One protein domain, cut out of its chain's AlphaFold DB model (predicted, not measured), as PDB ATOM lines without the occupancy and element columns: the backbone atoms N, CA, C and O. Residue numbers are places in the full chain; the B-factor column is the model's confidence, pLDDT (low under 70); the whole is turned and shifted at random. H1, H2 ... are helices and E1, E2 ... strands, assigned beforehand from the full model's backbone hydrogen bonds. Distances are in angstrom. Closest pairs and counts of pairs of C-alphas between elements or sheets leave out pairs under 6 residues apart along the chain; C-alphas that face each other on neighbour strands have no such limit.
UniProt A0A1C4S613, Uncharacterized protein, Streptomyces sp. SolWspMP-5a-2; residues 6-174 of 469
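What this domain is: This is residues 6 to 174 of the 469 residues of an uncharacterized protein of Streptomyces sp. SolWspMP-5a-2 (UniProt A0A1C4S613). A small twisted sheet of four parallel strands has helices H2 and H3 over one face; from beside it the long helix H6 runs away as an arm, and residues 150 to 163 fold back along H6 to the small hairpin E5 and E6. H1, with residues 6 to 15 standing free, sticks out at the other end. The 169 printed residues hold six named helices and six named strands, in the order H1 H2 E1 H3 E2 H4 E3 H5 E4 H6 E5 E6; the larger sheet runs E2 E1 E3 E4, and the class is mixed. The whole is elongated, 64 by 34 by 29 A, and only just compact, close to loose, with a radius of gyration of the C-alphas of 18.4 A.

How they stand to each other: Start at H1, residues 6 to 14, which touches no helix. Next, H2, residues 17 to 31, runs along E1, residues 36 to 40, at 12 degrees on the local plane and a height over the sheet of 9.6 A; their closest C-alphas, of Glu 29 and Gly 36, are 6.6 A apart. On the same face, forming two layers with the sheet, H3, residues 43 to 55, is over E2, residues 67 to 71; their closest C-alphas, of Gln 43 and Ser 71, are 5.5 A apart. E1, H3 and E2 form a strand-helix-strand unit, two parallel neighbour strands with a helix between, its crossover right-handed; look for N 38 and O 68 at 2.8 A. H4, residues 72 to 76, only grazes the sheet. E3, residues 85 to 90, is parallel to E1, with N 39 and O 89 at 2.7 A; E2, H4 and E3 form a split unit, E1 between its strands, also right-handed. H5, residues 100 to 103, leads to E4, residues 107 to 112, in another right-handed strand-helix-strand unit; N 88 and O 109 are 2.8 A apart. H6, residues 116 to 149, touches H5 with residues 127 to 134 alone, closest at the C-alphas of Ala 103 and Phe 131, 4.8 A. E5, residues 164 to 167, comes closest to H6 at the C-alphas of Ala 120 and Val 165, 6.6 A, and forms an antiparallel hairpin with E6, residues 170 to 173, where N 165 and O 172 are 3.0 A apart. Every O i to N i+4 pair is within hydrogen-bond range in H1, H3, H4 and H6, and 10 of 11 in H2; H5 is too short for one.

Where its parts are: Find C-alpha 6 at (-112.921, -70.666, 97.302), where H1 begins. H2 is 22.3 A long and H3 18.6 A. H6 runs 48.9 A, from C-alpha 116 at (-119.695, -62.956, 117.428) to C-alpha 149 at (-107.100, -86.551, 158.390).

The domain as a whole: The C-alphas farthest apart, of Ala 7 and Gly 150, are 67.7 A apart. The printed part has no cut; the links H3 to E2 and H6 to E5 are long. Mean pLDDT of the printed part is 79.2, and 25 residues are under 70, among them 6 to 17.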
ATOM      1  N   PHE A   6    -114.182 -70.654  96.570       33.09
ATOM      2  CA  PHE A   6    -112.921 -70.666  97.302       33.09
ATOM      3  C   PHE A   6    -112.286 -69.283  97.461       33.09
ATOM      4  O   PHE A   6    -111.631 -69.069  98.473       33.09
ATOM      5  N   ALA A   7    -112.460 -68.359  96.511       32.06
ATOM      6  CA  ALA A   7    -111.976 -66.987  96.647       32.06
ATOM      7  C   ALA A   7    -112.790 -66.248  97.711       32.06
ATOM      8  O   ALA A   7    -112.199 -65.581  98.546       32.06
ATOM      9  N   ASP A   8    -114.103 -66.479  97.769       32.50
ATOM     10  CA  ASP A   8    -114.968 -65.893  98.798       32.50
ATOM     11  C   ASP A   8    -114.700 -66.487 100.190       32.50
ATOM     12  O   ASP A   8    -114.654 -65.754 101.170       32.50
ATOM     13  N   VAL A   9    -114.449 -67.799 100.305       30.95
ATOM     14  CA  VAL A   9    -114.057 -68.433 101.583       30.95
ATOM     15  C   VAL A   9    -112.631 -68.048 101.996       30.95
ATOM     16  O   VAL A   9    -112.357 -67.906 103.184       30.95
ATOM     17  N   TYR A  10    -111.714 -67.860 101.043       31.94
ATOM     18  CA  TYR A  10    -110.344 -67.415 101.307       31.94
ATOM     19  C   TYR A  10    -110.273 -65.918 101.646       31.94
ATOM     20  O   TYR A  10    -109.503 -65.550 102.528       31.94
ATOM     21  N   GLU A  11    -111.095 -65.069 101.022       32.78
ATOM     22  CA  GLU A  11    -111.258 -63.655 101.388       32.78
ATOM     23  C   GLU A  11    -111.997 -63.503 102.726       32.78
ATOM     24  O   GLU A  11    -111.522 -62.784 103.602       32.78
ATOM     25  N   ALA A  12    -113.053 -64.282 102.980       32.16
ATOM     26  CA  ALA A  12    -113.702 -64.337 104.295       32.16
ATOM     27  C   ALA A  12    -112.777 -64.897 105.396       32.16
ATOM     28  O   ALA A  12    -112.932 -64.562 106.566       32.16
ATOM     29  N   ALA A  13    -111.793 -65.732 105.043       31.34
ATOM     30  CA  ALA A  13    -110.736 -66.181 105.952       31.34
ATOM     31  C   ALA A  13    -109.534 -65.213 106.035       31.34
ATOM     32  O   ALA A  13    -108.718 -65.342 106.956       31.34
ATOM     33  N   ARG A  14    -109.393 -64.263 105.093       33.31
ATOM     34  CA  ARG A  14    -108.440 -63.133 105.151       33.31
ATOM     35  C   ARG A  14    -108.968 -62.023 106.043       33.31
ATOM     36  O   ARG A  14    -108.182 -61.447 106.797       33.31
ATOM     37  N   GLU A  15    -110.272 -61.765 106.019       37.00
ATOM     38  CA  GLU A  15    -110.950 -61.007 107.062       37.00
ATOM     39  C   GLU A  15    -110.904 -61.836 108.348       37.00
ATOM     40  O   GLU A  15    -111.775 -62.643 108.647       37.00
ATOM     41  N   ARG A  16    -109.808 -61.707 109.099       54.59
ATOM     42  CA  ARG A  16    -109.616 -62.375 110.387       54.59
ATOM     43  C   ARG A  16    -110.021 -61.407 111.498       54.59
ATOM     44  O   ARG A  16    -109.126 -60.826 112.115       54.59
ATOM     45  N   PRO A  17    -111.317 -61.240 111.832       60.84
ATOM     46  CA  PRO A  17    -111.735 -60.316 112.890       60.84
ATOM     47  C   PRO A  17    -111.045 -60.633 114.225       60.84
ATOM     48  O   PRO A  17    -110.709 -59.736 114.993       60.84
ATOM     49  N   LYS A  18    -110.727 -61.915 114.470       72.25
ATOM     50  CA  LYS A  18    -109.968 -62.348 115.650       72.25
ATOM     51  C   LYS A  18    -108.502 -61.907 115.640       72.25
ATOM     52  O   LYS A  18    -107.945 -61.716 116.714       72.25
ATOM     53  N   PHE A  19    -107.859 -61.762 114.478       80.81
ATOM     54  CA  PHE A  19    -106.434 -61.430 114.423       80.81
ATOM     55  C   PHE A  19    -106.171 -59.997 114.887       80.81
ATOM     56  O   PHE A  19    -105.252 -59.790 115.673       80.81
ATOM     57  N   THR A  20    -107.030 -59.043 114.520       83.31
ATOM     58  CA  THR A  20    -106.962 -57.667 115.041       83.31
ATOM     59  C   THR A  20    -107.057 -57.641 116.568       83.31
ATOM     60  O   THR A  20    -106.247 -56.992 117.222       83.31
ATOM     61  N   LEU A  21    -107.961 -58.435 117.159       86.00
ATOM     62  CA  LEU A  21    -108.074 -58.559 118.619       86.00
ATOM     63  C   LEU A  21    -106.799 -59.123 119.260       86.00
ATOM     64  O   LEU A  21    -106.399 -58.681 120.337       86.00
ATOM     65  N   VAL A  22    -106.147 -60.088 118.603       89.69
ATOM     66  CA  VAL A  22    -104.859 -60.625 119.063       89.69
ATOM     67  C   VAL A  22    -103.770 -59.557 118.964       89.69
ATOM     68  O   VAL A  22    -103.040 -59.362 119.930       89.69
ATOM     69  N   GLN A  23    -103.677 -58.828 117.849       89.69
ATOM     70  CA  GLN A  23    -102.700 -57.751 117.669       89.69
ATOM     71  C   GLN A  23    -102.872 -56.636 118.703       89.69
ATOM     72  O   GLN A  23    -101.887 -56.169 119.271       89.69
ATOM     73  N   ASP A  24    -104.109 -56.218 118.966       90.81
ATOM     74  CA  ASP A  24    -104.409 -55.190 119.961       90.81
ATOM     75  C   ASP A  24    -104.045 -55.659 121.371       90.81
ATOM     76  O   ASP A  24    -103.429 -54.911 122.131       90.81
ATOM     77  N   TRP A  25    -104.345 -56.918 121.704       93.69
ATOM     78  CA  TRP A  25    -103.945 -57.503 122.981       93.69
ATOM     79  C   TRP A  25    -102.421 -57.590 123.124       93.69
ATOM     80  O   TRP A  25    -101.886 -57.169 124.147       93.69
ATOM     81  N   VAL A  26    -101.708 -58.071 122.097       93.25
ATOM     82  CA  VAL A  26    -100.237 -58.153 122.099       93.25
ATOM     83  C   VAL A  26     -99.629 -56.759 122.240       93.25
ATOM     84  O   VAL A  26     -98.703 -56.573 123.026       93.25
ATOM     85  N   ARG A  27    -100.163 -55.759 121.528       93.06
ATOM     86  CA  ARG A  27     -99.709 -54.364 121.616       93.06
ATOM     87  C   ARG A  27     -99.881 -53.799 123.024       93.06
ATOM     88  O   ARG A  27     -98.988 -53.103 123.503       93.06
ATOM     89  N   GLU A  28    -101.013 -54.073 123.665       92.12
ATOM     90  CA  GLU A  28    -101.299 -53.604 125.020       92.12
ATOM     91  C   GLU A  28    -100.412 -54.302 126.058       92.12
ATOM     92  O   GLU A  28     -99.742 -53.636 126.844       92.12
ATOM     93  N   GLU A  29    -100.318 -55.631 126.021       93.44
ATOM     94  CA  GLU A  29     -99.489 -56.392 126.963       93.44
ATOM     95  C   GLU A  29     -97.994 -56.109 126.795       93.44
ATOM     96  O   GLU A  29     -97.279 -55.985 127.786       93.44
ATOM     97  N   ALA A  30     -97.508 -55.907 125.566       88.69
ATOM     98  CA  ALA A  30     -96.108 -55.561 125.321       88.69
ATOM     99  C   ALA A  30     -95.716 -54.203 125.938       88.69
ATOM    100  O   ALA A  30     -94.554 -54.000 126.301       88.69
ATOM    101  N   ARG A  31     -96.672 -53.271 126.086       88.75
ATOM    102  CA  ARG A  31     -96.459 -51.983 126.774       88.75
ATOM    103  C   ARG A  31     -96.424 -52.136 128.291       88.75
ATOM    104  O   ARG A  31     -95.774 -51.340 128.972       88.75
ATOM    105  N   GLN A  32     -97.107 -53.140 128.827       85.44
ATOM    106  CA  GLN A  32     -97.104 -53.434 130.251       85.44
ATOM    107  C   GLN A  32     -95.786 -54.132 130.652       85.44
ATOM    108  O   GLN A  32     -95.061 -54.700 129.835       85.44
ATOM    109  N   ARG A  33     -95.405 -54.050 131.936       76.38
ATOM    110  CA  ARG A  33     -94.181 -54.706 132.459       76.38
ATOM    111  C   ARG A  33     -94.359 -56.213 132.718       76.38
ATOM    112  O   ARG A  33     -93.444 -56.835 133.249       76.38
ATOM    113  N   GLY A  34     -95.525 -56.777 132.400       83.12
ATOM    114  CA  GLY A  34     -95.859 -58.179 132.642       83.12
ATOM    115  C   GLY A  34     -95.324 -59.135 131.573       83.12
ATOM    116  O   GLY A  34     -94.856 -58.721 130.512       83.12
ATOM    117  N   THR A  35     -95.406 -60.431 131.870       92.19
ATOM    118  CA  THR A  35     -95.230 -61.516 130.895       92.19
ATOM    119  C   THR A  35     -96.593 -61.968 130.383       92.19
ATOM    120  O   THR A  35     -97.540 -62.107 131.165       92.19
ATOM    121  N   GLY A  36     -96.696 -62.204 129.077       94.62
ATOM    122  CA  GLY A  36     -97.938 -62.593 128.415       94.62
ATOM    123  C   GLY A  36     -97.848 -63.960 127.741       94.62
ATOM    124  O   GLY A  36     -96.766 -64.456 127.419       94.62
ATOM    125  N   MET A  37     -99.000 -64.573 127.492       96.44
ATOM    126  CA  MET A  37     -99.094 -65.800 126.704       96.44
ATOM    127  C   MET A  37    -100.290 -65.770 125.762       96.44
ATOM    128  O   MET A  37    -101.411 -65.523 126.195       96.44
ATOM    129  N   VAL A  38    -100.063 -66.082 124.490       95.69
ATOM    130  CA  VAL A  38    -101.114 -66.360 123.513       95.69
ATOM    131  C   VAL A  38    -101.195 -67.869 123.315       95.69
ATOM    132  O   VAL A  38    -100.226 -68.512 122.924       95.69
ATOM    133  N   VAL A  39    -102.352 -68.444 123.599       93.25
ATOM    134  CA  VAL A  39    -102.632 -69.870 123.477       93.25
ATOM    135  C   VAL A  39    -103.461 -70.087 122.221       93.25
ATOM    136  O   VAL A  39    -104.554 -69.540 122.069       93.25
ATOM    137  N   THR A  40    -102.931 -70.901 121.319       86.38
ATOM    138  CA  THR A  40    -103.551 -71.241 120.038       86.38
ATOM    139  C   THR A  40    -103.840 -72.734 119.971       86.38
ATOM    140  O   THR A  40    -103.257 -73.526 120.707       86.38
ATOM    141  N   ARG A  41    -104.728 -73.145 119.066       72.00
ATOM    142  CA  ARG A  41    -105.203 -74.536 118.963       72.00
ATOM    143  C   ARG A  41    -104.097 -75.597 118.870       72.00
ATOM    144  O   ARG A  41    -104.173 -76.624 119.529       72.00
ATOM    145  N   ASN A  42    -103.066 -75.371 118.056       69.25
ATOM    146  CA  ASN A  42    -102.066 -76.385 117.723       69.25
ATOM    147  C   ASN A  42    -100.741 -75.749 117.288       69.25
ATOM    148  O   ASN A  42    -100.668 -74.550 117.035       69.25
ATOM    149  N   GLN A  43     -99.699 -76.568 117.153       74.81
ATOM    150  CA  GLN A  43     -98.353 -76.081 116.845       74.81
ATOM    151  C   GLN A  43     -98.247 -75.374 115.486       74.81
ATOM    152  O   GLN A  43     -97.447 -74.463 115.320       74.81
ATOM    153  N   SER A  44     -99.082 -75.747 114.512       56.72
ATOM    154  CA  SER A  44     -99.101 -75.051 113.216       56.72
ATOM    155  C   SER A  44     -99.683 -73.643 113.346       56.72
ATOM    156  O   SER A  44     -99.173 -72.708 112.735       56.72
ATOM    157  N   ALA A  45    -100.716 -73.477 114.179       70.06
ATOM    158  CA  ALA A  45    -101.266 -72.170 114.516       70.06
ATOM    159  C   ALA A  45    -100.270 -71.316 115.313       70.06
ATOM    160  O   ALA A  45    -100.232 -70.112 115.094       70.06
ATOM    161  N   VAL A  46     -99.429 -71.924 116.161       75.25
ATOM    162  CA  VAL A  46     -98.327 -71.222 116.841       75.25
ATOM    163  C   VAL A  46     -97.372 -70.604 115.825       75.25
ATOM    164  O   VAL A  46     -97.138 -69.399 115.875       75.25
ATOM    165  N   SER A  47     -96.848 -71.401 114.887       64.69
ATOM    166  CA  SER A  47     -95.907 -70.914 113.873       64.69
ATOM    167  C   SER A  47     -96.530 -69.834 112.987       64.69
ATOM    168  O   SER A  47     -95.930 -68.779 112.809       64.69
ATOM    169  N   ALA A  48     -97.751 -70.066 112.489       66.69
ATOM    170  CA  ALA A  48     -98.446 -69.107 111.632       66.69
ATOM    171  C   ALA A  48     -98.737 -67.790 112.361       66.69
ATOM    172  O   ALA A  48     -98.431 -66.723 111.846       66.69
ATOM    173  N   LEU A  49     -99.270 -67.857 113.585       80.25
ATOM    174  CA  LEU A  49     -99.592 -66.657 114.350       80.25
ATOM    175  C   LEU A  49     -98.336 -65.880 114.748       80.25
ATOM    176  O   LEU A  49     -98.365 -64.657 114.752       80.25
ATOM    177  N   THR A  50     -97.243 -66.570 115.081       81.62
ATOM    178  CA  THR A  50     -95.972 -65.913 115.411       81.62
ATOM    179  C   THR A  50     -95.439 -65.144 114.204       81.62
ATOM    180  O   THR A  50     -95.132 -63.966 114.338       81.62
ATOM    181  N   ALA A  51     -95.429 -65.770 113.022       72.56
ATOM    182  CA  ALA A  51     -95.029 -65.108 111.780       72.56
ATOM    183  C   ALA A  51     -95.930 -63.902 111.457       72.56
ATOM    184  O   ALA A  51     -95.429 -62.811 111.198       72.56
ATOM    185  N   ASP A  52     -97.253 -64.064 111.567       79.19
ATOM    186  CA  ASP A  52     -98.205 -62.977 111.321       79.19
ATOM    187  C   ASP A  52     -98.018 -61.805 112.315       79.19
ATOM    188  O   ASP A  52     -98.211 -60.639 111.960       79.19
ATOM    189  N   LEU A  53     -97.664 -62.087 113.578       84.94
ATOM    190  CA  LEU A  53     -97.371 -61.063 114.588       84.94
ATOM    191  C   LEU A  53     -96.037 -60.356 114.322       84.94
ATOM    192  O   LEU A  53     -95.975 -59.142 114.497       84.94
ATOM    193  N   ASP A  54     -95.010 -61.077 113.872       85.81
ATOM    194  CA  ASP A  54     -93.702 -60.509 113.524       85.81
ATOM    195  C   ASP A  54     -93.765 -59.583 112.301       85.81
ATOM    196  O   ASP A  54     -93.078 -58.562 112.257       85.81
ATOM    197  N   GLU A  55     -94.614 -59.902 111.322       84.06
ATOM    198  CA  GLU A  55     -94.828 -59.076 110.128       84.06
ATOM    199  C   GLU A  55     -95.760 -57.879 110.378       84.06
ATOM    200  O   GLU A  55     -95.823 -56.946 109.571       84.06
ATOM    201  N   SER A  56     -96.505 -57.881 111.486       87.06
ATOM    202  CA  SER A  56     -97.514 -56.862 111.745       87.06
ATOM    203  C   SER A  56     -96.892 -55.507 112.105       87.06
ATOM    204  O   SER A  56     -96.237 -55.388 113.142       87.06
ATOM    205  N   PRO A  57     -97.211 -54.417 111.375       90.00
ATOM    206  CA  PRO A  57     -96.757 -53.070 111.737       90.00
ATOM    207  C   PRO A  57     -97.390 -52.558 113.042       90.00
ATOM    208  O   PRO A  57     -97.008 -51.511 113.565       90.00
ATOM    209  N   MET A  58     -98.399 -53.267 113.551       87.06
ATOM    210  CA  MET A  58     -99.146 -52.916 114.751       87.06
ATOM    211  C   MET A  58     -98.632 -53.590 116.017       87.06
ATOM    212  O   MET A  58     -99.041 -53.209 117.120       87.06
ATOM    213  N   VAL A  59     -97.743 -54.566 115.874       91.44
ATOM    214  CA  VAL A  59     -97.116 -55.267 116.987       91.44
ATOM    215  C   VAL A  59     -95.758 -54.610 117.268       91.44
ATOM    216  O   VAL A  59     -94.973 -54.404 116.344       91.44
ATOM    217  N   PRO A  60     -95.458 -54.217 118.521       91.81
ATOM    218  CA  PRO A  60     -94.175 -53.603 118.845       91.81
ATOM    219  C   PRO A  60     -92.991 -54.529 118.543       91.81
ATOM    220  O   PRO A  60     -93.040 -55.728 118.812       91.81
ATOM    221  N   HIS A  61     -91.888 -53.957 118.059       92.56
ATOM    222  CA  HIS A  61     -90.639 -54.700 117.904       92.56
ATOM    223  C   HIS A  61     -90.185 -55.292 119.251       92.56
ATOM    224  O   HIS A  61     -90.266 -54.624 120.283       92.56
ATOM    225  N   GLY A  62     -89.718 -56.545 119.240       90.88
ATOM    226  CA  GLY A  62     -89.289 -57.261 120.447       90.88
ATOM    227  C   GLY A  62     -90.427 -57.828 121.310       90.88
ATOM    228  O   GLY A  62     -90.165 -58.304 122.411       90.88
ATOM    229  N   TRP A  63     -91.686 -57.820 120.845       94.31
ATOM    230  CA  TRP A  63     -92.834 -58.370 121.593       94.31
ATOM    231  C   TRP A  63     -92.599 -59.809 122.102       94.31
ATOM    232  O   TRP A  63     -92.985 -60.143 123.229       94.31
ATOM    233  N   ALA A  64     -91.914 -60.634 121.303       92.38
ATOM    234  CA  ALA A  64     -91.618 -62.035 121.593       92.38
ATOM    235  C   ALA A  64     -90.699 -62.241 122.816       92.38
ATOM    236  O   ALA A  64     -90.657 -63.334 123.381       92.38
ATOM    237  N   GLU A  65     -89.997 -61.201 123.284       91.88
ATOM    238  CA  GLU A  65     -89.200 -61.270 124.519       91.88
ATOM    239  C   GLU A  65     -90.077 -61.420 125.772       91.88
ATOM    240  O   GLU A  65     -89.619 -61.902 126.809       91.88
ATOM    241  N   ARG A  66     -91.346 -60.999 125.692       91.44
ATOM    242  CA  ARG A  66     -92.271 -60.944 126.837       91.44
ATOM    243  C   ARG A  66     -93.516 -61.786 126.660       91.44
ATOM    244  O   ARG A  66     -94.118 -62.195 127.655       91.44
ATOM    245  N   ILE A  67     -93.919 -62.015 125.415       94.94
ATOM    246  CA  ILE A  67     -95.151 -62.711 125.074       94.94
ATOM    247  C   ILE A  67     -94.794 -63.970 124.299       94.94
ATOM    248  O   ILE A  67     -94.089 -63.915 123.297       94.94
ATOM    249  N   ARG A  68     -95.304 -65.113 124.756       95.00
ATOM    250  CA  ARG A  68     -95.091 -66.401 124.085       95.00
ATOM    251  C   ARG A  68     -96.348 -66.849 123.374       95.00
ATOM    252  O   ARG A  68     -97.429 -66.762 123.950       95.00
ATOM    253  N   VAL A  69     -96.198 -67.401 122.178       94.69
ATOM    254  CA  VAL A  69     -97.278 -68.108 121.488       94.69
ATOM    255  C   VAL A  69     -97.081 -69.604 121.718       94.69
ATOM    256  O   VAL A  69     -96.004 -70.133 121.461       94.69
ATOM    257  N   VAL A  70     -98.094 -70.284 122.247       94.12
ATOM    258  CA  VAL A  70     -98.030 -71.714 122.590       94.12
ATOM    259  C   VAL A  70     -99.276 -72.446 122.115       94.12
ATOM    260  O   VAL A  70    -100.310 -71.830 121.846       94.12
ATOM    261  N   SER A  71     -99.186 -73.771 122.000       85.56
ATOM    262  CA  SER A  71    -100.351 -74.600 121.702       85.56
ATOM    263  C   SER A  71    -101.141 -74.923 122.980       85.56
ATOM    264  O   SER A  71    -100.565 -75.014 124.068       85.56
ATOM    265  N   VAL A  72    -102.457 -75.144 122.859       83.19
ATOM    266  CA  VAL A  72    -103.311 -75.623 123.965       83.19
ATOM    267  C   VAL A  72    -102.734 -76.905 124.565       83.19
ATOM    268  O   VAL A  72    -102.655 -77.036 125.784       83.19
ATOM    269  N   ARG A  73    -102.278 -77.829 123.709       78.75
ATOM    270  CA  ARG A  73    -101.692 -79.107 124.122       78.75
ATOM    271  C   ARG A  73    -100.417 -78.919 124.937       78.75
ATOM    272  O   ARG A  73    -100.278 -79.541 125.983       78.75
ATOM    273  N   ASP A  74     -99.496 -78.062 124.498       81.94
ATOM    274  CA  ASP A  74     -98.247 -77.842 125.237       81.94
ATOM    275  C   ASP A  74     -98.498 -77.195 126.597       81.94
ATOM    276  O   ASP A  74     -97.851 -77.567 127.580       81.94
ATOM    277  N   LEU A  75     -99.470 -76.279 126.673       87.62
ATOM    278  CA  LEU A  75     -99.904 -75.697 127.939       87.62
ATOM    279  C   LEU A  75    -100.530 -76.758 128.855       87.62
ATOM    280  O   LEU A  75    -100.115 -76.890 130.005       87.62
ATOM    281  N   ALA A  76    -101.477 -77.549 128.343       78.06
ATOM    282  CA  ALA A  76    -102.160 -78.597 129.101       78.06
ATOM    283  C   ALA A  76    -101.204 -79.697 129.594       78.06
ATOM    284  O   ALA A  76    -101.362 -80.207 130.701       78.06
ATOM    285  N   CYS A  77    -100.186 -80.039 128.802       79.12
ATOM    286  CA  CYS A  77     -99.163 -81.017 129.168       79.12
ATOM    287  C   CYS A  77     -98.037 -80.444 130.048       79.12
ATOM    288  O   CYS A  77     -97.074 -81.159 130.323       79.12
ATOM    289  N   GLY A  78     -98.102 -79.171 130.458       84.31
ATOM    290  CA  GLY A  78     -97.085 -78.548 131.311       84.31
ATOM    291  C   GLY A  78     -95.714 -78.387 130.643       84.31
ATOM    292  O   GLY A  78     -94.698 -78.320 131.330       84.31
ATOM    293  N   ARG A  79     -95.659 -78.332 129.307       84.50
ATOM    294  CA  ARG A  79     -94.411 -78.174 128.533       84.50
ATOM    295  C   ARG A  79     -93.974 -76.716 128.392       84.50
ATOM    296  O   ARG A  79     -92.899 -76.437 127.867       84.50
ATOM    297  N   VAL A  80     -94.803 -75.785 128.852       89.88
ATOM    298  CA  VAL A  80     -94.527 -74.351 128.801       89.88
ATOM    299  C   VAL A  80     -93.770 -73.929 130.058       89.88
ATOM    300  O   VAL A  80     -94.264 -74.059 131.175       89.88
ATOM    301  N   SER A  81     -92.557 -73.407 129.876       87.31
ATOM    302  CA  SER A  81     -91.741 -72.877 130.971       87.31
ATOM    303  C   SER A  81     -92.187 -71.471 131.401       87.31
ATOM    304  O   SER A  81     -92.883 -70.776 130.663       87.31
ATOM    305  N   SER A  82     -91.737 -71.028 132.581       85.94
ATOM    306  CA  SER A  82     -91.963 -69.663 133.100       85.94
ATOM    307  C   SER A  82     -93.426 -69.308 133.399       85.94
ATOM    308  O   SER A  82     -93.831 -68.158 133.251       85.94
ATOM    309  N   LEU A  83     -94.208 -70.293 133.840       87.56
ATOM    310  CA  LEU A  83     -95.508 -70.072 134.470       87.56
ATOM    311  C   LEU A  83     -95.336 -69.706 135.960       87.56
ATOM    312  O   LEU A  83     -94.373 -70.167 136.580       87.56
ATOM    313  N   PRO A  84     -96.270 -68.947 136.563       90.94
ATOM    314  CA  PRO A  84     -97.437 -68.317 135.940       90.94
ATOM    315  C   PRO A  84     -97.075 -67.050 135.147       90.94
ATOM    316  O   PRO A  84     -96.050 -66.418 135.396       90.94
ATOM    317  N   VAL A  85     -97.943 -66.659 134.210       92.31
ATOM    318  CA  VAL A  85     -97.834 -65.385 133.473       92.31
ATOM    319  C   VAL A  85     -98.798 -64.330 134.020       92.31
ATOM    320  O   VAL A  85     -99.723 -64.632 134.776       92.31
ATOM    321  N   SER A  86     -98.590 -63.063 133.661       93.00
ATOM    322  CA  SER A  86     -99.484 -61.976 134.091       93.00
ATOM    323  C   SER A  86    -100.842 -62.084 133.390       93.00
ATOM    324  O   SER A  86    -101.882 -62.136 134.053       93.00
ATOM    325  N   SER A  87    -100.812 -62.238 132.066       94.25
ATOM    326  CA  SER A  87    -102.003 -62.302 131.219       94.25
ATOM    327  C   SER A  87    -101.911 -63.437 130.198       94.25
ATOM    328  O   SER A  87    -100.848 -63.719 129.645       94.25
ATOM    329  N   MET A  88    -103.047 -64.068 129.916       95.19
ATOM    330  CA  MET A  88    -103.191 -65.125 128.920       95.19
ATOM    331  C   MET A  88    -104.355 -64.814 127.978       95.19
ATOM    332  O   MET A  88    -105.438 -64.443 128.429       95.19
ATOM    333  N   LEU A  89    -104.134 -64.993 126.679       94.44
ATOM    334  CA  LEU A  89    -105.134 -64.871 125.625       94.44
ATOM    335  C   LEU A  89    -105.311 -66.217 124.929       94.44
ATOM    336  O   LEU A  89    -104.349 -66.744 124.386       94.44
ATOM    337  N   ILE A  90    -106.526 -66.747 124.877       92.06
ATOM    338  CA  ILE A  90    -106.861 -67.932 124.083       92.06
ATOM    339  C   ILE A  90    -107.544 -67.472 122.799       92.06
ATOM    340  O   ILE A  90    -108.526 -66.733 122.848       92.06
ATOM    341  N   THR A  91    -107.042 -67.907 121.643       87.25
ATOM    342  CA  THR A  91    -107.508 -67.430 120.328       87.25
ATOM    343  C   THR A  91    -108.817 -68.082 119.844       87.25
ATOM    344  O   THR A  91    -109.028 -68.232 118.638       87.25
ATOM    345  N   GLY A  92    -109.671 -68.528 120.767       81.81
ATOM    346  CA  GLY A  92    -110.896 -69.280 120.502       81.81
ATOM    347  C   GLY A  92    -111.415 -70.021 121.743       81.81
ATOM    348  O   GLY A  92    -110.694 -70.129 122.736       81.81
ATOM    349  N   PRO A  93    -112.646 -70.556 121.706       73.38
ATOM    350  CA  PRO A  93    -113.139 -71.489 122.709       73.38
ATOM    351  C   PRO A  93    -112.217 -72.709 122.761       73.38
ATOM    352  O   PRO A  93    -111.695 -73.153 121.740       73.38
ATOM    353  N   LEU A  94    -112.012 -73.240 123.963       71.88
ATOM    354  CA  LEU A  94    -111.209 -74.442 124.147       71.88
ATOM    355  C   LEU A  94    -112.052 -75.696 123.896       71.88
ATOM    356  O   LEU A  94    -113.225 -75.722 124.281       71.88
ATOM    357  N   PRO A  95    -111.452 -76.789 123.408       68.25
ATOM    358  CA  PRO A  95    -112.067 -78.102 123.511       68.25
ATOM    359  C   PRO A  95    -112.435 -78.427 124.949       68.25
ATOM    360  O   PRO A  95    -111.737 -78.052 125.898       68.25
ATOM    361  N   ARG A  96    -113.505 -79.204 125.126       63.78
ATOM    362  CA  ARG A  96    -113.964 -79.615 126.458       63.78
ATOM    363  C   ARG A  96    -112.879 -80.352 127.250       63.78
ATOM    364  O   ARG A  96    -112.781 -80.142 128.456       63.78
ATOM    365  N   ALA A  97    -112.043 -81.143 126.575       61.38
ATOM    366  CA  ALA A  97    -110.909 -81.844 127.180       61.38
ATOM    367  C   ALA A  97    -109.916 -80.894 127.879       61.38
ATOM    368  O   ALA A  97    -109.312 -81.256 128.885       61.38
ATOM    369  N   TYR A  98    -109.807 -79.653 127.397       74.62
ATOM    370  CA  TYR A  98    -108.913 -78.628 127.936       74.62
ATOM    371  C   TYR A  98    -109.653 -77.536 128.715       74.62
ATOM    372  O   TYR A  98    -109.040 -76.554 129.132       74.62
ATOM    373  N   ALA A  99    -110.959 -77.691 128.956       73.94
ATOM    374  CA  ALA A  99    -111.775 -76.677 129.625       73.94
ATOM    375  C   ALA A  99    -111.258 -76.329 131.029       73.94
ATOM    376  O   ALA A  99    -111.444 -75.205 131.491       73.94
ATOM    377  N   SER A 100    -110.570 -77.263 131.695       73.69
ATOM    378  CA  SER A 100    -109.923 -77.045 132.994       73.69
ATOM    379  C   SER A 100    -108.947 -75.862 132.989       73.69
ATOM    380  O   SER A 100    -108.827 -75.188 134.013       73.69
ATOM    381  N   LEU A 101    -108.334 -75.537 131.843       80.50
ATOM    382  CA  LEU A 101    -107.483 -74.354 131.677       80.50
ATOM    383  C   LEU A 101    -108.249 -73.036 131.880       80.50
ATOM    384  O   LEU A 101    -107.643 -72.045 132.277       80.50
ATOM    385  N   LEU A 102    -109.569 -73.011 131.653       80.19
ATOM    386  CA  LEU A 102    -110.409 -71.831 131.909       80.19
ATOM    387  C   LEU A 102    -110.628 -71.597 133.405       80.19
ATOM    388  O   LEU A 102    -110.749 -70.460 133.848       80.19
ATOM    389  N   ALA A 103    -110.713 -72.678 134.180       73.38
ATOM    390  CA  ALA A 103    -111.070 -72.626 135.592       73.38
ATOM    391  C   ALA A 103    -109.849 -72.650 136.531       73.38
ATOM    392  O   ALA A 103    -109.951 -72.266 137.697       73.38
ATOM    393  N   ALA A 104    -108.690 -73.073 136.027       77.88
ATOM    394  CA  ALA A 104    -107.401 -72.974 136.701       77.88
ATOM    395  C   ALA A 104    -106.328 -72.435 135.732       77.88
ATOM    396  O   ALA A 104    -105.378 -73.153 135.411       77.88
ATOM    397  N   PRO A 105    -106.476 -71.193 135.228       81.62
ATOM    398  CA  PRO A 105    -105.519 -70.633 134.288       81.62
ATOM    399  C   PRO A 105    -104.159 -70.441 134.952       81.62
ATOM    400  O   PRO A 105    -104.057 -69.998 136.094       81.62
ATOM    401  N   ALA A 106    -103.092 -70.680 134.194       85.62
ATOM    402  CA  ALA A 106    -101.730 -70.354 134.612       85.62
ATOM    403  C   ALA A 106    -101.419 -68.846 134.457       85.62
ATOM    404  O   ALA A 106    -100.301 -68.464 134.106       85.62
ATOM    405  N   ALA A 107    -102.428 -67.997 134.666       88.69
ATOM    406  CA  ALA A 107    -102.362 -66.553 134.519       88.69
ATOM    407  C   ALA A 107    -103.298 -65.842 135.497       88.69
ATOM    408  O   ALA A 107    -104.340 -66.376 135.873       88.69
ATOM    409  N   THR A 108    -102.946 -64.609 135.861       85.50
ATOM    410  CA  THR A 108    -103.796 -63.767 136.725       85.50
ATOM    411  C   THR A 108    -105.019 -63.253 135.966       85.50
ATOM    412  O   THR A 108    -106.097 -63.092 136.535       85.50
ATOM    413  N   ARG A 109    -104.860 -63.016 134.661       87.88
ATOM    414  CA  ARG A 109    -105.924 -62.582 133.761       87.88
ATOM    415  C   ARG A 109    -106.017 -63.527 132.570       87.88
ATOM    416  O   ARG A 109    -105.024 -63.747 131.884       87.88
ATOM    417  N   LEU A 110    -107.215 -64.042 132.303       90.38
ATOM    418  CA  LEU A 110    -107.512 -64.864 131.133       90.38
ATOM    419  C   LEU A 110    -108.499 -64.132 130.222       90.38
ATOM    420  O   LEU A 110    -109.531 -63.649 130.683       90.38
ATOM    421  N   LEU A 111    -108.189 -64.065 128.932       91.94
ATOM    422  CA  LEU A 111    -109.095 -63.602 127.890       91.94
ATOM    423  C   LEU A 111    -109.290 -64.713 126.864       91.94
ATOM    424  O   LEU A 111    -108.353 -65.435 126.537       91.94
ATOM    425  N   VAL A 112    -110.498 -64.814 126.322       90.00
ATOM    426  CA  VAL A 112    -110.830 -65.731 125.230       90.00
ATOM    427  C   VAL A 112    -111.402 -64.897 124.094       90.00
ATOM    428  O   VAL A 112    -112.364 -64.160 124.313       90.00
ATOM    429  N   THR A 113    -110.813 -64.973 122.900       87.94
ATOM    430  CA  THR A 113    -111.405 -64.334 121.721       87.94
ATOM    431  C   THR A 113    -112.472 -65.230 121.107       87.94
ATOM    432  O   THR A 113    -112.334 -66.450 121.036       87.94
ATOM    433  N   ALA A 114    -113.548 -64.610 120.643       80.62
ATOM    434  CA  ALA A 114    -114.675 -65.271 120.008       80.62
ATOM    435  C   ALA A 114    -115.140 -64.434 118.808       80.62
ATOM    436  O   ALA A 114    -114.977 -63.216 118.796       80.62
ATOM    437  N   ALA A 115    -115.667 -65.094 117.784       74.81
ATOM    438  CA  ALA A 115    -116.301 -64.485 116.631       74.81
ATOM    439  C   ALA A 115    -117.808 -64.430 116.887       74.81
ATOM    440  O   ALA A 115    -118.514 -65.435 116.809       74.81
ATOM    441  N   GLY A 116    -118.282 -63.227 117.200       71.81
ATOM    442  CA  GLY A 116    -119.695 -62.956 117.428       71.81
ATOM    443  C   GLY A 116    -120.219 -63.431 118.785       71.81
ATOM    444  O   GLY A 116    -119.525 -64.052 119.594       71.81
ATOM    445  N   GLU A 117    -121.486 -63.106 119.027       71.62
ATOM    446  CA  GLU A 117    -122.154 -63.303 120.317       71.62
ATOM    447  C   GLU A 117    -122.305 -64.779 120.683       71.62
ATOM    448  O   GLU A 117    -122.158 -65.153 121.844       71.62
ATOM    449  N   TRP A 118    -122.542 -65.635 119.688       69.75
ATOM    450  CA  TRP A 118    -122.752 -67.063 119.908       69.75
ATOM    451  C   TRP A 118    -121.500 -67.761 120.454       69.75
ATOM    452  O   TRP A 118    -121.563 -68.433 121.486       69.75
ATOM    453  N   GLU A 119    -120.342 -67.576 119.809       67.31
ATOM    454  CA  GLU A 119    -119.087 -68.201 120.250       67.31
ATOM    455  C   GLU A 119    -118.644 -67.626 121.604       67.31
ATOM    456  O   GLU A 119    -118.134 -68.356 122.457       67.31
ATOM    457  N   ALA A 120    -118.915 -66.337 121.838       77.12
ATOM    458  CA  ALA A 120    -118.650 -65.679 123.109       77.12
ATOM    459  C   ALA A 120    -119.531 -66.246 124.236       77.12
ATOM    460  O   ALA A 120    -119.026 -66.576 125.311       77.12
ATOM    461  N   GLY A 121    -120.826 -66.441 123.974       76.25
ATOM    462  CA  GLY A 121    -121.762 -67.091 124.889       76.25
ATOM    463  C   GLY A 121    -121.362 -68.537 125.191       76.25
ATOM    464  O   GLY A 121    -121.346 -68.940 126.355       76.25
ATOM    465  N   ARG A 122    -120.951 -69.307 124.172       73.81
ATOM    466  CA  ARG A 122    -120.426 -70.675 124.336       73.81
ATOM    467  C   ARG A 122    -119.205 -70.696 125.257       73.81
ATOM    468  O   ARG A 122    -119.200 -71.450 126.230       73.81
ATOM    469  N   ALA A 123    -118.196 -69.870 124.978       77.88
ATOM    470  CA  ALA A 123    -116.979 -69.797 125.786       77.88
ATOM    471  C   ALA A 123    -117.286 -69.392 127.238       77.88
ATOM    472  O   ALA A 123    -116.755 -69.983 128.180       77.88
ATOM    473  N   ALA A 124    -118.200 -68.438 127.431       83.50
ATOM    474  CA  ALA A 124    -118.608 -67.977 128.750       83.50
ATOM    475  C   ALA A 124    -119.347 -69.060 129.554       83.50
ATOM    476  O   ALA A 124    -119.032 -69.288 130.726       83.50
ATOM    477  N   ARG A 125    -120.286 -69.780 128.923       80.00
ATOM    478  CA  ARG A 125    -120.973 -70.928 129.534       80.00
ATOM    479  C   ARG A 125    -119.990 -72.038 129.883       80.00
ATOM    480  O   ARG A 125    -120.039 -72.565 130.990       80.00
ATOM    481  N   GLN A 126    -119.060 -72.360 128.987       78.06
ATOM    482  CA  GLN A 126    -118.031 -73.370 129.236       78.06
ATOM    483  C   GLN A 126    -117.143 -73.002 130.431       78.06
ATOM    484  O   GLN A 126    -116.920 -73.848 131.301       78.06
ATOM    485  N   ALA A 127    -116.668 -71.755 130.505       81.94
ATOM    486  CA  ALA A 127    -115.879 -71.264 131.632       81.94
ATOM    487  C   ALA A 127    -116.667 -71.363 132.947       81.94
ATOM    488  O   ALA A 127    -116.168 -71.921 133.924       81.94
ATOM    489  N   THR A 128    -117.921 -70.902 132.939       82.81
ATOM    490  CA  THR A 128    -118.819 -70.919 134.104       82.81
ATOM    491  C   THR A 128    -119.053 -72.344 134.604       82.81
ATOM    492  O   THR A 128    -118.766 -72.654 135.758       82.81
ATOM    493  N   THR A 129    -119.496 -73.243 133.723       79.94
ATOM    494  CA  THR A 129    -119.767 -74.647 134.060       79.94
ATOM    495  C   THR A 129    -118.519 -75.352 134.578       79.94
ATOM    496  O   THR A 129    -118.587 -76.088 135.560       79.94
ATOM    497  N   THR A 130    -117.360 -75.115 133.957       78.25
ATOM    498  CA  THR A 130    -116.108 -75.743 134.396       78.25
ATOM    499  C   THR A 130    -115.679 -75.234 135.769       78.25
ATOM    500  O   THR A 130    -115.250 -76.021 136.612       78.25
ATOM    501  N   PHE A 131    -115.826 -73.934 136.026       80.00
ATOM    502  CA  PHE A 131    -115.499 -73.348 137.322       80.00
ATOM    503  C   PHE A 131    -116.396 -73.883 138.439       80.00
ATOM    504  O   PHE A 131    -115.900 -74.229 139.515       80.00
ATOM    505  N   LEU A 132    -117.700 -74.007 138.174       80.38
ATOM    506  CA  LEU A 132    -118.651 -74.606 139.109       80.38
ATOM    507  C   LEU A 132    -118.300 -76.072 139.390       80.38
ATOM    508  O   LEU A 132    -118.182 -76.451 140.554       80.38
ATOM    509  N   ALA A 133    -118.029 -76.865 138.349       78.12
ATOM    510  CA  ALA A 133    -117.649 -78.268 138.494       78.12
ATOM    511  C   ALA A 133    -116.349 -78.448 139.303       78.12
ATOM    512  O   ALA A 133    -116.276 -79.310 140.179       78.12
ATOM    513  N   LEU A 134    -115.324 -77.618 139.064       77.00
ATOM    514  CA  LEU A 134    -114.086 -77.663 139.851       77.00
ATOM    515  C   LEU A 134    -114.285 -77.180 141.291       77.00
ATOM    516  O   LEU A 134    -113.661 -77.725 142.200       77.00
ATOM    517  N   SER A 135    -115.133 -76.178 141.515       79.88
ATOM    518  CA  SER A 135    -115.453 -75.699 142.865       79.88
ATOM    519  C   SER A 135    -116.181 -76.773 143.671       79.88
ATOM    520  O   SER A 135    -115.831 -77.015 144.827       79.88
ATOM    521  N   GLU A 136    -117.125 -77.478 143.046       81.06
ATOM    522  CA  GLU A 136    -117.813 -78.621 143.645       81.06
ATOM    523  C   GLU A 136    -116.838 -79.763 143.956       81.06
ATOM    524  O   GLU A 136    -116.847 -80.302 145.065       81.06
ATOM    525  N   LEU A 137    -115.950 -80.099 143.011       79.00
ATOM    526  CA  LEU A 137    -114.924 -81.117 143.218       79.00
ATOM    527  C   LEU A 137    -114.008 -80.749 144.393       79.00
ATOM    528  O   LEU A 137    -113.784 -81.580 145.265       79.00
ATOM    529  N   ARG A 138    -113.541 -79.495 144.470       79.38
ATOM    530  CA  ARG A 138    -112.719 -79.000 145.588       79.38
ATOM    531  C   ARG A 138    -113.450 -79.095 146.922       79.38
ATOM    532  O   ARG A 138    -112.842 -79.524 147.898       79.38
ATOM    533  N   ALA A 139    -114.728 -78.725 146.970       81.75
ATOM    534  CA  ALA A 139    -115.530 -78.825 148.187       81.75
ATOM    535  C   ALA A 139    -115.683 -80.284 148.649       81.75
ATOM    536  O   ALA A 139    -115.470 -80.579 149.826       81.75
ATOM    537  N   LYS A 140    -115.963 -81.206 147.718       82.88
ATOM    538  CA  LYS A 140    -116.031 -82.651 147.997       82.88
ATOM    539  C   LYS A 140    -114.693 -83.197 148.490       82.88
ATOM    540  O   LYS A 140    -114.646 -83.828 149.543       82.88
ATOM    541  N   THR A 141    -113.598 -82.902 147.786       83.50
ATOM    542  CA  THR A 141    -112.251 -83.330 148.186       83.50
ATOM    543  C   THR A 141    -111.879 -82.785 149.562       83.50
ATOM    544  O   THR A 141    -111.402 -83.543 150.399       83.50
ATOM    545  N   ALA A 142    -112.138 -81.504 149.839       84.50
ATOM    546  CA  ALA A 142    -111.859 -80.910 151.143       84.50
ATOM    547  C   ALA A 142    -112.645 -81.607 152.264       84.50
ATOM    548  O   ALA A 142    -112.054 -81.956 153.287       84.50
ATOM    549  N   ALA A 143    -113.942 -81.862 152.066       84.00
ATOM    550  CA  ALA A 143    -114.777 -82.557 153.042       84.00
ATOM    551  C   ALA A 143    -114.264 -83.981 153.332       84.00
ATOM    552  O   ALA A 143    -114.079 -84.350 154.494       84.00
ATOM    553  N   GLU A 144    -113.968 -84.759 152.288       87.06
ATOM    554  CA  GLU A 144    -113.468 -86.132 152.424       87.06
ATOM    555  C   GLU A 144    -112.068 -86.194 153.049       87.06
ATOM    556  O   GLU A 144    -111.829 -86.990 153.961       87.06
ATOM    557  N   SER A 145    -111.133 -85.354 152.592       87.19
ATOM    558  CA  SER A 145    -109.769 -85.310 153.127       87.19
ATOM    559  C   SER A 145    -109.757 -84.885 154.588       87.19
ATOM    560  O   SER A 145    -109.044 -85.484 155.389       87.19
ATOM    561  N   THR A 146    -110.573 -83.899 154.958       90.25
ATOM    562  CA  THR A 146    -110.653 -83.422 156.339       90.25
ATOM    563  C   THR A 146    -111.145 -84.513 157.287       90.25
ATOM    564  O   THR A 146    -110.529 -84.743 158.328       90.25
ATOM    565  N   ALA A 147    -112.197 -85.238 156.891       88.19
ATOM    566  CA  ALA A 147    -112.715 -86.365 157.657       88.19
ATOM    567  C   ALA A 147    -111.658 -87.467 157.847       88.19
ATOM    568  O   ALA A 147    -111.517 -88.007 158.941       88.19
ATOM    569  N   ARG A 148    -110.875 -87.774 156.804       89.62
ATOM    570  CA  ARG A 148    -109.817 -88.798 156.867       89.62
ATOM    571  C   ARG A 148    -108.600 -88.375 157.686       89.62
ATOM    572  O   ARG A 148    -107.968 -89.225 158.301       89.62
ATOM    573  N   LEU A 149    -108.260 -87.089 157.677       93.38
ATOM    574  CA  LEU A 149    -107.100 -86.551 158.390       93.38
ATOM    575  C   LEU A 149    -107.405 -86.196 159.854       93.38
ATOM    576  O   LEU A 149    -106.492 -85.805 160.574       93.38
ATOM    577  N   GLY A 150    -108.665 -86.302 160.296       92.31
ATOM    578  CA  GLY A 150    -109.078 -85.857 161.631       92.31
ATOM    579  C   GLY A 150    -108.894 -84.349 161.840       92.31
ATOM    580  O   GLY A 150    -108.741 -83.894 162.971       92.31
ATOM    581  N   ALA A 151    -108.861 -83.580 160.749       90.94
ATOM    582  CA  ALA A 151    -108.685 -82.136 160.780       90.94
ATOM    583  C   ALA A 151    -110.038 -81.418 160.939       90.94
ATOM    584  O   ALA A 151    -111.107 -82.017 160.815       90.94
ATOM    585  N   HIS A 152    -110.002 -80.114 161.212       85.56
ATOM    586  CA  HIS A 152    -111.216 -79.301 161.262       85.56
ATOM    587  C   HIS A 152    -111.797 -79.062 159.859       85.56
ATOM    588  O   HIS A 152    -111.013 -78.781 158.950       85.56
ATOM    589  N   PRO A 153    -113.139 -79.122 159.681       80.56
ATOM    590  CA  PRO A 153    -113.826 -78.907 158.403       80.56
ATOM    591  C   PRO A 153    -113.324 -77.666 157.665       80.56
ATOM    592  O   PRO A 153    -113.534 -76.542 158.121       80.56
ATOM    593  N   ILE A 154    -112.696 -77.858 156.502       80.69
ATOM    594  CA  ILE A 154    -112.394 -76.753 155.590       80.69
ATOM    595  C   ILE A 154    -113.669 -76.450 154.805       80.69
ATOM    596  O   ILE A 154    -114.074 -77.220 153.933       80.69
ATOM    597  N   VAL A 155    -114.309 -75.324 155.117       77.50
ATOM    598  CA  VAL A 155    -115.467 -74.845 154.358       77.50
ATOM    599  C   VAL A 155    -114.966 -74.192 153.074       77.50
ATOM    600  O   VAL A 155    -114.397 -73.102 153.093       77.50
ATOM    601  N   VAL A 156    -115.170 -74.869 151.945       76.88
ATOM    602  CA  VAL A 156    -114.919 -74.306 150.616       76.88
ATOM    603  C   VAL A 156    -116.226 -73.713 150.109       76.88
ATOM    604  O   VAL A 156    -117.157 -74.445 149.778       76.88
ATOM    605  N   HIS A 157    -116.308 -72.387 150.053       73.44
ATOM    606  CA  HIS A 157    -117.439 -71.719 149.423       73.44
ATOM    607  C   HIS A 157    -117.247 -71.712 147.901       73.44
ATOM    608  O   HIS A 157    -116.190 -71.274 147.438       73.44
ATOM    609  N   PRO A 158    -118.230 -72.182 147.111       65.81
ATOM    610  CA  PRO A 158    -118.183 -72.014 145.668       65.81
ATOM    611  C   PRO A 158    -118.193 -70.513 145.365       65.81
ATOM    612  O   PRO A 158    -119.134 -69.806 145.723       65.81
ATOM    613  N   ALA A 159    -117.115 -70.018 144.760       67.62
ATOM    614  CA  ALA A 159    -117.092 -68.657 144.250       67.62
ATOM    615  C   ALA A 159    -117.926 -68.609 142.964       67.62
ATOM    616  O   ALA A 159    -117.867 -69.530 142.149       67.62
ATOM    617  N   ASP A 160    -118.700 -67.545 142.779       69.00
ATOM    618  CA  ASP A 160    -119.321 -67.282 141.486       69.00
ATOM    619  C   ASP A 160    -118.207 -66.860 140.510       69.00
ATOM    620  O   ASP A 160    -117.474 -65.904 140.807       69.00
ATOM    621  N   PRO A 161    -117.983 -67.584 139.399       71.25
ATOM    622  CA  PRO A 161    -116.973 -67.184 138.436       71.25
ATOM    623  C   PRO A 161    -117.339 -65.823 137.842       71.25
ATOM    624  O   PRO A 161    -118.365 -65.670 137.187       71.25
ATOM    625  N   ASN A 162    -116.467 -64.827 138.019       76.62
ATOM    626  CA  ASN A 162    -116.631 -63.498 137.422       76.62
ATOM    627  C   ASN A 162    -116.334 -63.534 135.907       76.62
ATOM    628  O   ASN A 162    -115.342 -62.974 135.436       76.62
ATOM    629  N   VAL A 163    -117.159 -64.262 135.152       81.00
ATOM    630  CA  VAL A 163    -117.069 -64.394 133.697       81.00
ATOM    631  C   VAL A 163    -117.882 -63.280 133.061       81.00
ATOM    632  O   VAL A 163    -119.102 -63.185 133.210       81.00
ATOM    633  N   VAL A 164    -117.179 -62.438 132.318       82.88
ATOM    634  CA  VAL A 164    -117.739 -61.265 131.660       82.88
ATOM    635  C   VAL A 164    -117.507 -61.392 130.163       82.88
ATOM    636  O   VAL A 164    -116.400 -61.722 129.736       82.88
ATOM    637  N   VAL A 165    -118.534 -61.109 129.366       79.75
ATOM    638  CA  VAL A 165    -118.426 -61.085 127.907       79.75
ATOM    639  C   VAL A 165    -118.353 -59.638 127.443       79.75
ATOM    640  O   VAL A 165    -119.124 -58.787 127.885       79.75
ATOM    641  N   ARG A 166    -117.396 -59.347 126.563       81.62
ATOM    642  CA  ARG A 166    -117.256 -58.029 125.941       81.62
ATOM    643  C   ARG A 166    -117.675 -58.148 124.484       81.62
ATOM    644  O   ARG A 166    -117.027 -58.872 123.734       81.62
ATOM    645  N   LEU A 167    -118.760 -57.469 124.126       74.50
ATOM    646  CA  LEU A 167    -119.256 -57.350 122.758       74.50
ATOM    647  C   LEU A 167    -119.006 -55.907 122.328       74.50
ATOM    648  O   LEU A 167    -119.649 -54.983 122.836       74.50
ATOM    649  N   ASP A 168    -118.006 -55.706 121.474       73.69
ATOM    650  CA  ASP A 168    -117.494 -54.387 121.095       73.69
ATOM    651  C   ASP A 168    -117.173 -53.508 122.325       73.69
ATOM    652  O   ASP A 168    -116.324 -53.853 123.153       73.69
ATOM    653  N   ALA A 169    -117.855 -52.368 122.470       71.38
ATOM    654  CA  ALA A 169    -117.700 -51.453 123.601       71.38
ATOM    655  C   ALA A 169    -118.563 -51.827 124.821       71.38
ATOM    656  O   ALA A 169    -118.420 -51.224 125.886       71.38
ATOM    657  N   SER A 170    -119.460 -52.804 124.684       77.44
ATOM    658  CA  SER A 170    -120.412 -53.184 125.724       77.44
ATOM    659  C   SER A 170    -119.907 -54.357 126.563       77.44
ATOM    660  O   SER A 170    -119.251 -55.283 126.080       77.44
ATOM    661  N   ILE A 171    -120.201 -54.300 127.860       81.94
ATOM    662  CA  ILE A 171    -119.946 -55.384 128.800       81.94
ATOM    663  C   ILE A 171    -121.286 -56.037 129.121       81.94
ATOM    664  O   ILE A 171    -122.174 -55.388 129.670       81.94
ATOM    665  N   VAL A 172    -121.406 -57.321 128.801       81.31
ATOM    666  CA  VAL A 172    -122.605 -58.124 129.032       81.31
ATOM    667  C   VAL A 172    -122.250 -59.266 129.980       81.31
ATOM    668  O   VAL A 172    -121.169 -59.862 129.900       81.31
ATOM    669  N   LYS A 173    -123.140 -59.576 130.927       74.75
ATOM    670  CA  LYS A 173    -122.958 -60.758 131.777       74.75
ATOM    671  C   LYS A 173    -123.103 -62.010 130.924       74.75
ATOM    672  O   LYS A 173    -123.956 -62.061 130.045       74.75
ATOM    673  N   ALA A 174    -122.333 -63.049 131.235       69.00
ATOM    674  CA  ALA A 174    -122.411 -64.332 130.534       69.00
ATOM    675  C   ALA A 174    -123.849 -64.882 130.419       69.00
ATOM    676  O   ALA A 174    -124.208 -65.441 129.389       69.00
TER     677      ALA A 174